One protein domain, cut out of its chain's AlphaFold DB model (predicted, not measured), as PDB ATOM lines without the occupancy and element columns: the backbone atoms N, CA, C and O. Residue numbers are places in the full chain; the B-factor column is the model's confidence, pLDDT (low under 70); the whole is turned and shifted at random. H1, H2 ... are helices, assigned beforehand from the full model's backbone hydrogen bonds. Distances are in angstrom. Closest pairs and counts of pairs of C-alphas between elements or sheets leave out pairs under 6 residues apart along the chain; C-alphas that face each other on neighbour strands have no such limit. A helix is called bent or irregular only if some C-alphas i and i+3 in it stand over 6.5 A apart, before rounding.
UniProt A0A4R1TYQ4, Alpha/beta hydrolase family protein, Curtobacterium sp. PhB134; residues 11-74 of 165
ATOM      1  N   PHE A  11     -44.422  -8.993 -42.302       89.94
ATOM      2  CA  PHE A  11     -44.031  -9.314 -40.926       89.94
ATOM      3  C   PHE A  11     -44.881  -8.549 -39.908       89.94
ATOM      4  O   PHE A  11     -45.394  -9.146 -38.967       89.94
ATOM      5  N   PHE A  12     -45.073  -7.245 -40.126       89.69
ATOM      6  CA  PHE A  12     -45.869  -6.402 -39.239       89.69
ATOM      7  C   PHE A  12     -47.298  -6.936 -39.082       89.69
ATOM      8  O   PHE A  12     -47.774  -7.099 -37.963       89.69
ATOM      9  N   LYS A  13     -47.964  -7.259 -40.198       90.00
ATOM     10  CA  LYS A  13     -49.335  -7.794 -40.201       90.00
ATOM     11  C   LYS A  13     -49.418  -9.147 -39.501       90.00
ATOM     12  O   LYS A  13     -50.279  -9.347 -38.652       90.00
ATOM     13  N   LEU A  14     -48.468 -10.041 -39.779       93.31
ATOM     14  CA  LEU A  14     -48.401 -11.348 -39.126       93.31
ATOM     15  C   LEU A  14     -48.242 -11.225 -37.602       93.31
ATOM     16  O   LEU A  14     -48.892 -11.940 -36.843       93.31
ATOM     17  N   VAL A  15     -47.383 -10.310 -37.145       94.00
ATOM     18  CA  VAL A  15     -47.200 -10.041 -35.715       94.00
ATOM     19  C   VAL A  15     -48.455  -9.425 -35.108       94.00
ATOM     20  O   VAL A  15     -48.856  -9.837 -34.025       94.00
ATOM     21  N   GLN A  16     -49.092  -8.472 -35.788       92.69
ATOM     22  CA  GLN A  16     -50.321  -7.835 -35.315       92.69
ATOM     23  C   GLN A  16     -51.433  -8.871 -35.069       92.69
ATOM     24  O   GLN A  16     -52.082  -8.839 -34.024       92.69
ATOM     25  N   GLU A  17     -51.602  -9.837 -35.975       93.38
ATOM     26  CA  GLU A  17     -52.594 -10.916 -35.858       93.38
ATOM     27  C   GLU A  17     -52.249 -11.950 -34.766       93.38
ATOM     28  O   GLU A  17     -53.138 -12.616 -34.223       93.38
ATOM     29  N   HIS A  18     -50.965 -12.102 -34.422       95.81
ATOM     30  CA  HIS A  18     -50.469 -13.197 -33.580       95.81
ATOM     31  C   HIS A  18     -49.525 -12.760 -32.450       95.81
ATOM     32  O   HIS A  18     -48.695 -13.551 -31.998       95.81
ATOM     33  N   ALA A  19     -49.658 -11.535 -31.939       94.06
ATOM     34  CA  ALA A  19     -48.691 -10.933 -31.015       94.06
ATOM     35  C   ALA A  19     -48.355 -11.815 -29.799       94.06
ATOM     36  O   ALA A  19     -47.183 -12.017 -29.488       94.06
ATOM     37  N   ARG A  20     -49.363 -12.454 -29.185       92.69
ATOM     38  CA  ARG A  20     -49.168 -13.373 -28.045       92.69
ATOM     39  C   ARG A  20     -48.277 -14.578 -28.356       92.69
ATOM     40  O   ARG A  20     -47.688 -15.144 -27.441       92.69
ATOM     41  N   VAL A  21     -48.219 -15.027 -29.611       95.00
ATOM     42  CA  VAL A  21     -47.326 -16.118 -30.036       95.00
ATOM     43  C   VAL A  21     -45.898 -15.597 -30.151       95.00
ATOM     44  O   VAL A  21     -44.971 -16.227 -29.654       95.00
ATOM     45  N   PHE A  22     -45.723 -14.424 -30.758       95.38
ATOM     46  CA  PHE A  22     -44.409 -13.815 -30.936       95.38
ATOM     47  C   PHE A  22     -43.768 -13.364 -29.614       95.38
ATOM     48  O   PHE A  22     -42.555 -13.489 -29.461       95.38
ATOM     49  N   GLU A  23     -44.563 -12.947 -28.626       92.69
ATOM     50  CA  GLU A  23     -44.090 -12.650 -27.263       92.69
ATOM     51  C   GLU A  23     -43.381 -13.842 -26.596       92.69
ATOM     52  O   GLU A  23     -42.518 -13.642 -25.745       92.69
ATOM     53  N   GLN A  24     -43.694 -15.075 -27.006       94.00
ATOM     54  CA  GLN A  24     -43.105 -16.301 -26.456       94.00
ATOM     55  C   GLN A  24     -41.786 -16.707 -27.132       94.00
ATOM     56  O   GLN A  24     -41.213 -17.742 -26.784       94.00
ATOM     57  N   LEU A  25     -41.299 -15.943 -28.119       96.69
ATOM     58  CA  LEU A  25     -40.049 -16.271 -28.798       96.69
ATOM     59  C   LEU A  25     -38.864 -16.263 -27.817       96.69
ATOM     60  O   LEU A  25     -38.720 -15.322 -27.035       96.69
ATOM     61  N   PRO A  26     -37.960 -17.259 -27.872       97.56
ATOM     62  CA  PRO A  26     -36.709 -17.197 -27.122       97.56
ATOM     63  C   PRO A  26     -35.905 -15.947 -27.503       97.56
ATOM     64  O   PRO A  26     -35.837 -15.604 -28.685       97.56
ATOM     65  N   SER A  27     -35.239 -15.310 -26.537       97.25
ATOM     66  CA  SER A  27     -34.607 -13.990 -26.719       97.25
ATOM     67  C   SER A  27     -33.638 -13.913 -27.904       97.25
ATOM     68  O   SER A  27     -33.622 -12.923 -28.627       97.25
ATOM     69  N   ALA A  28     -32.871 -14.975 -28.173       97.31
ATOM     70  CA  ALA A  28     -31.968 -15.017 -29.327       97.31
ATOM     71  C   ALA A  28     -32.715 -15.008 -30.677       97.31
ATOM     72  O   ALA A  28     -32.272 -14.368 -31.628       97.31
ATOM     73  N   VAL A  29     -33.861 -15.696 -30.758       97.88
ATOM     74  CA  VAL A  29     -34.704 -15.733 -31.964       97.88
ATOM     75  C   VAL A  29     -35.418 -14.398 -32.147       97.88
ATOM     76  O   VAL A  29     -35.436 -13.864 -33.255       97.88
ATOM     77  N   HIS A  30     -35.956 -13.840 -31.060       97.50
ATOM     78  CA  HIS A  30     -36.534 -12.500 -31.048       97.50
ATOM     79  C   HIS A  30     -35.535 -11.464 -31.574       97.50
ATOM     80  O   HIS A  30     -35.844 -10.749 -32.527       97.50
ATOM     81  N   ARG A  31     -34.316 -11.440 -31.020       97.81
ATOM     82  CA  ARG A  31     -33.282 -10.489 -31.428       97.81
ATOM     83  C   ARG A  31     -32.980 -10.582 -32.921       97.81
ATOM     84  O   ARG A  31     -32.995  -9.560 -33.597       97.81
ATOM     85  N   GLY A  32     -32.782 -11.791 -33.451       97.81
ATOM     86  CA  GLY A  32     -32.546 -11.981 -34.885       97.81
ATOM     87  C   GLY A  32     -33.711 -11.493 -35.756       97.81
ATOM     88  O   GLY A  32     -33.490 -10.899 -36.810       97.81
ATOM     89  N   ALA A  33     -34.956 -11.685 -35.307       96.44
ATOM     90  CA  ALA A  33     -36.134 -11.181 -36.011       96.44
ATOM     91  C   ALA A  33     -36.203  -9.644 -36.008       96.44
ATOM     92  O   ALA A  33     -36.476  -9.044 -37.047       96.44
ATOM     93  N   VAL A  34     -35.926  -9.003 -34.867       96.69
ATOM     94  CA  VAL A  34     -35.906  -7.536 -34.753       96.69
ATOM     95  C   VAL A  34     -34.760  -6.936 -35.568       96.69
ATOM     96  O   VAL A  34     -34.982  -5.966 -36.289       96.69
ATOM     97  N   GLU A  35     -33.566  -7.534 -35.531       97.81
ATOM     98  CA  GLU A  35     -32.421  -7.118 -36.354       97.81
ATOM     99  C   GLU A  35     -32.758  -7.172 -37.849       97.81
ATOM    100  O   GLU A  35     -32.534  -6.195 -38.566       97.81
ATOM    101  N   ALA A  36     -33.347  -8.276 -38.317       96.06
ATOM    102  CA  ALA A  36     -33.759  -8.424 -39.710       96.06
ATOM    103  C   ALA A  36     -34.844  -7.407 -40.099       96.06
ATOM    104  O   ALA A  36     -34.765  -6.795 -41.165       96.06
ATOM    105  N   TYR A  37     -35.834  -7.196 -39.227       95.44
ATOM    106  CA  TYR A  37     -36.915  -6.247 -39.470       95.44
ATOM    107  C   TYR A  37     -36.401  -4.805 -39.577       95.44
ATOM    108  O   TYR A  37     -36.666  -4.139 -40.577       95.44
ATOM    109  N   ILE A  38     -35.627  -4.344 -38.587       96.00
ATOM    110  CA  ILE A  38     -35.080  -2.978 -38.523       96.00
ATOM    111  C   ILE A  38     -34.090  -2.727 -39.659       96.00
ATOM    112  O   ILE A  38     -34.085  -1.638 -40.229       96.00
ATOM    113  N   SER A  39     -33.300  -3.731 -40.047       96.38
ATOM    114  CA  SER A  39     -32.378  -3.602 -41.182       96.38
ATOM    115  C   SER A  39     -33.101  -3.263 -42.487       96.38
ATOM    116  O   SER A  39     -32.572  -2.504 -43.291       96.38
ATOM    117  N   GLY A  40     -34.328  -3.762 -42.676       94.19
ATOM    118  CA  GLY A  40     -35.155  -3.441 -43.841       94.19
ATOM    119  C   GLY A  40     -35.612  -1.979 -43.919       94.19
ATOM    120  O   GLY A  40     -36.075  -1.550 -44.971       94.19
ATOM    121  N   ALA A  41     -35.480  -1.201 -42.841       94.75
ATOM    122  CA  ALA A  41     -35.860   0.211 -42.817       94.75
ATOM    123  C   ALA A  41     -34.842   1.130 -43.524       94.75
ATOM    124  O   ALA A  41     -35.145   2.291 -43.794       94.75
ATOM    125  N   SER A  42     -33.634   0.637 -43.802       97.50
ATOM    126  CA  SER A  42     -32.570   1.371 -44.491       97.50
ATOM    127  C   SER A  42     -32.317   0.757 -45.865       97.50
ATOM    128  O   SER A  42     -32.214  -0.460 -46.003       97.50
ATOM    129  N   HIS A  43     -32.190   1.610 -46.879       97.69
ATOM    130  CA  HIS A  43     -31.827   1.203 -48.238       97.69
ATOM    131  C   HIS A  43     -30.322   0.962 -48.377       97.69
ATOM    132  O   HIS A  43     -29.898   0.004 -49.020       97.69
ATOM    133  N   LYS A  44     -29.490   1.802 -47.745       96.62
ATOM    134  CA  LYS A  44     -28.022   1.695 -47.852       96.62
ATOM    135  C   LYS A  44     -27.409   0.691 -46.879       96.62
ATOM    136  O   LYS A  44     -26.228   0.364 -47.003       96.62
ATOM    137  N   GLY A  45     -28.210   0.195 -45.943       97.00
ATOM    138  CA  GLY A  45     -27.777  -0.631 -44.831       97.00
ATOM    139  C   GLY A  45     -27.341   0.205 -43.628       97.00
ATOM    140  O   GLY A  45     -26.913   1.351 -43.742       97.00
ATOM    141  N   LEU A  46     -27.435  -0.415 -42.455       98.00
ATOM    142  CA  LEU A  46     -27.095   0.200 -41.176       98.00
ATOM    143  C   LEU A  46     -25.689  -0.202 -40.739       98.00
ATOM    144  O   LEU A  46     -25.288  -1.363 -40.868       98.00
ATOM    145  N   ARG A  47     -24.948   0.740 -40.150       97.62
ATOM    146  CA  ARG A  47     -23.711   0.410 -39.435       97.62
ATOM    147  C   ARG A  47     -24.045  -0.429 -38.202       97.62
ATOM    148  O   ARG A  47     -25.140  -0.359 -37.648       97.62
ATOM    149  N   VAL A  48     -23.079  -1.217 -37.732       97.56
ATOM    150  CA  VAL A  48     -23.280  -2.134 -36.594       97.56
ATOM    151  C   VAL A  48     -23.739  -1.395 -35.332       97.56
ATOM    152  O   VAL A  48     -24.598  -1.884 -34.603       97.56
ATOM    153  N   ASP A  49     -23.185  -0.212 -35.070       98.06
ATOM    154  CA  ASP A  49     -23.559   0.627 -33.934       98.06
ATOM    155  C   ASP A  49     -24.964   1.226 -34.072       98.06
ATOM    156  O   ASP A  49     -25.676   1.304 -33.073       98.06
ATOM    157  N   GLU A  50     -25.383   1.586 -35.286       98.12
ATOM    158  CA  GLU A  50     -26.736   2.077 -35.580       98.12
ATOM    159  C   GLU A  50     -27.776   0.973 -35.419       98.12
ATOM    160  O   GLU A  50     -28.767   1.159 -34.716       98.12
ATOM    161  N   LEU A  51     -27.531  -0.202 -36.010       98.38
ATOM    162  CA  LEU A  51     -28.426  -1.346 -35.863       98.38
ATOM    163  C   LEU A  51     -28.571  -1.722 -34.386       98.38
ATOM    164  O   LEU A  51     -29.685  -1.877 -33.895       98.38
ATOM    165  N   ARG A  52     -27.455  -1.793 -33.653       98.00
ATOM    166  CA  ARG A  52     -27.472  -2.076 -32.217       98.00
ATOM    167  C   ARG A  52     -28.263  -1.025 -31.434       98.00
ATOM    168  O   ARG A  52     -29.096  -1.393 -30.616       98.00
ATOM    169  N   MET A  53     -28.047   0.263 -31.711       98.12
ATOM    170  CA  MET A  53     -28.787   1.362 -31.074       98.12
ATOM    171  C   MET A  53     -30.304   1.219 -31.257       98.12
ATOM    172  O   MET A  53     -31.059   1.490 -30.328       98.12
ATOM    173  N   LEU A  54     -30.745   0.792 -32.441       98.06
ATOM    174  CA  LEU A  54     -32.162   0.634 -32.764       98.06
ATOM    175  C   LEU A  54     -32.771  -0.659 -32.197       98.06
ATOM    176  O   LEU A  54     -33.962  -0.686 -31.900       98.06
ATOM    177  N   VAL A  55     -31.977  -1.724 -32.056       98.25
ATOM    178  CA  VAL A  55     -32.423  -3.066 -31.634       98.25
ATOM    179  C   VAL A  55     -32.409  -3.242 -30.116       98.25
ATOM    180  O   VAL A  55     -33.305  -3.881 -29.563       98.25
ATOM    181  N   ASP A  56     -31.397  -2.711 -29.430       98.19
ATOM    182  CA  ASP A  56     -31.175  -2.975 -28.006       98.19
ATOM    183  C   ASP A  56     -32.354  -2.565 -27.099       98.19
ATOM    184  O   ASP A  56     -32.696  -3.370 -26.232       98.19
ATOM    185  N   PRO A  57     -33.059  -1.430 -27.318       97.94
ATOM    186  CA  PRO A  57     -34.244  -1.070 -26.528       97.94
ATOM    187  C   PRO A  57     -35.390  -2.089 -26.598       97.94
ATOM    188  O   PRO A  57     -36.292  -2.063 -25.767       97.94
ATOM    189  N   TRP A  58     -35.374  -2.972 -27.597       97.75
ATOM    190  CA  TRP A  58     -36.373  -4.020 -27.783       97.75
ATOM    191  C   TRP A  58     -35.899  -5.389 -27.303       97.75
ATOM    192  O   TRP A  58     -36.666  -6.330 -27.383       97.75
ATOM    193  N   SER A  59     -34.658  -5.535 -26.833       96.69
ATOM    194  CA  SER A  59     -34.036  -6.853 -26.634       96.69
ATOM    195  C   SER A  59     -33.973  -7.333 -25.179       96.69
ATOM    196  O   SER A  59     -33.523  -8.456 -24.945       96.69
ATOM    197  N   ASP A  60     -34.359  -6.505 -24.207       95.38
ATOM    198  CA  ASP A  60     -34.384  -6.887 -22.790       95.38
ATOM    199  C   ASP A  60     -35.745  -7.472 -22.355       95.38
ATOM    200  O   ASP A  60     -36.660  -7.653 -23.165       95.38
ATOM    201  N   GLU A  61     -35.865  -7.817 -21.068       95.12
ATOM    202  CA  GLU A  61     -37.066  -8.441 -20.494       95.12
ATOM    203  C   GLU A  61     -38.329  -7.570 -20.623       95.12
ATOM    204  O   GLU A  61     -39.437  -8.106 -20.674       95.12
ATOM    205  N   GLU A  62     -38.184  -6.243 -20.704       95.88
ATOM    206  CA  GLU A  62     -39.298  -5.303 -20.866       95.88
ATOM    207  C   GLU A  62     -39.525  -4.938 -22.343       95.88
ATOM    208  O   GLU A  62     -40.665  -4.885 -22.822       95.88
ATOM    209  N   GLY A  63     -38.439  -4.725 -23.080       97.19
ATOM    210  CA  GLY A  63     -38.393  -4.312 -24.472       97.19
ATOM    211  C   GLY A  63     -38.960  -5.360 -25.418       97.19
ATOM    212  O   GLY A  63     -39.751  -5.016 -26.299       97.19
ATOM    213  N   GLN A  64     -38.645  -6.640 -25.210       97.06
ATOM    214  CA  GLN A  64     -39.137  -7.714 -26.074       97.06
ATOM    215  C   GLN A  64     -40.675  -7.781 -26.095       97.06
ATOM    216  O   GLN A  64     -41.267  -7.690 -27.177       97.06
ATOM    217  N   PRO A  65     -41.376  -7.894 -24.947       95.81
ATOM    218  CA  PRO A  65     -42.835  -7.851 -24.957       95.81
ATOM    219  C   PRO A  65     -43.373  -6.477 -25.386       95.81
ATOM    220  O   PRO A  65     -44.461  -6.398 -25.962       95.81
ATOM    221  N   ALA A  66     -42.640  -5.379 -25.155       96.12
ATOM    222  CA  ALA A  66     -43.030  -4.059 -25.650       96.12
ATOM    223  C   ALA A  66     -43.045  -3.966 -27.179       96.12
ATOM    224  O   ALA A  66     -43.975  -3.371 -27.730       96.12
ATOM    225  N   PHE A  67     -42.084  -4.596 -27.859       96.81
ATOM    226  CA  PHE A  67     -41.987  -4.599 -29.316       96.81
ATOM    227  C   PHE A  67     -43.234  -5.200 -29.976       96.81
ATOM    228  O   PHE A  67     -43.761  -4.652 -30.943       96.81
ATOM    229  N   TYR A  68     -43.751  -6.300 -29.432       96.75
ATOM    230  CA  TYR A  68     -44.951  -6.946 -29.962       96.75
ATOM    231  C   TYR A  68     -46.231  -6.215 -29.568       96.75
ATOM    232  O   TYR A  68     -47.129  -6.048 -30.396       96.75
ATOM    233  N   ARG A  69     -46.294  -5.698 -28.336       94.75
ATOM    234  CA  ARG A  69     -47.436  -4.918 -27.856       94.75
ATOM    235  C   ARG A  69     -47.680  -3.665 -28.699       94.75
ATOM    236  O   ARG A  69     -48.832  -3.407 -29.035       94.75
ATOM    237  N   GLN A  70     -46.638  -2.918 -29.082       93.94
ATOM    238  CA  GLN A  70     -46.818  -1.738 -29.943       93.94
ATOM    239  C   GLN A  70     -47.376  -2.104 -31.328       93.94
ATOM    240  O   GLN A  70     -48.216  -1.378 -31.851       93.94
ATOM    241  N   ILE A  71     -46.962  -3.242 -31.904       93.62
ATOM    242  CA  ILE A  71     -47.447  -3.701 -33.213       93.62
ATOM    243  C   ILE A  71     -48.914  -4.127 -33.103       93.62
ATOM    244  O   ILE A  71     -49.733  -3.734 -33.928       93.62
ATOM    245  N   ALA A  72     -49.272  -4.860 -32.045       93.19
ATOM    246  CA  ALA A  72     -50.652  -5.270 -31.781       93.19
ATOM    247  C   ALA A  72     -51.607  -4.080 -31.575       93.19
ATOM    248  O   ALA A  72     -52.787  -4.164 -31.902       93.19
ATOM    249  N   GLN A  73     -51.106  -2.979 -31.010       91.88
ATOM    250  CA  GLN A  73     -51.879  -1.761 -30.740       91.88
ATOM    251  C   GLN A  73     -51.967  -0.810 -31.937       91.88
ATOM    252  O   GLN A  73     -52.754   0.138 -31.912       91.88
ATOM    253  N   ALA A  74     -51.156  -1.027 -32.968       89.44
ATOM    254  CA  ALA A  74     -51.144  -0.185 -34.146       89.44
ATOM    255  C   ALA A  74     -52.386  -0.493 -34.992       89.44
ATOM    256  O   ALA A  74     -52.384  -1.435 -35.769       89.44
TER     257      ALA A  74
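What this domain is: This is residues 11 to 74 of the 165 residues of the protein "Alpha/beta hydrolase family protein" of Curtobacterium sp. PhB134 (UniProt A0A4R1TYQ4). Two helices side by side but with space between them, H1 and H2, make one layer, and H3 and H4, joined at a corner, make a second layer over them. H4 packs steeply on H1 at one end of the long axis and H3 packs steeply on H2 towards the other, while H1 and H2 themselves come only close. The printed part has 64 residues with four named helices, H1, H2, H3 and H4 in chain order, and no named strand; the class is all helix. The whole is compact, with a radius of gyration of the C-alphas of 11.5 A and spans of 31 by 23 by 17 A.

Where its parts are: Find C-alpha 11 at (-44.031, -9.314, -40.926); there H1 begins, and it runs through residues 11 to 22, 11.0 A from first to last C-alpha. H1 is irregular: its C-alphas 17 and 20 are 8.9 A apart. After a tight link you reach H2, residues 27 to 39, which begins at C-alpha 27 at (-34.607, -13.990, -26.719) and is 17.9 A long. A short link of 8 residues leads to H3, residues 48 to 58, 15.9 A long and only just irregular, with C-alphas 54 and 57 6.8 A apart. Another tight link leads to H4, residues 63 to 73, 15.1 A long, ending at C-alpha 73 at (-51.879, -1.761, -30.740).

How they stand to each other: Look first at Gln 16 and Ala 72: their C-alphas, 4.4 A apart, are the closest of H1 and H4, which touch at a steep tilt of 61 degrees, opposite ways. H1 and H2 are close but not clearly touching, at a shallow tilt of 14 degrees, opposite ways; their closest C-alphas, of Phe 11 and Tyr 37, are 7.9 A apart. H2 touches H3 at a steep tilt of 56 degrees, opposite ways, and there the closest C-alphas are those of Glu 35 and Val 55, 6.2 A apart. H2 and H4 are close but not clearly touching, with the C-alphas of His 30 and Gln 64 closest at 7.4 A. H3 and H4 touch only at the corner by their link, where the C-alphas of Trp 58 and Gln 64 are closest at 4.9 A; they are only just about perpendicular, at 73 degrees. H1 and H3 are apart. In H2 every O i to N i+4 pair is within hydrogen-bond range; in H1 6 of 8 are, in H3 5 of 7 and in H4 5 of 7.

The domain as a whole: The two C-alphas farthest apart are those of Arg 20 in H1 and Lys 44 in the link from H2 to H3, at 32.7 A. The C-alphas of Phe 11 and Ala 74, the first and last printed residues, are 13.4 A apart. The printed part has no cut, and no link is long. The mean pLDDT of the printed part of this model is 95.8, and no printed residue is under 70.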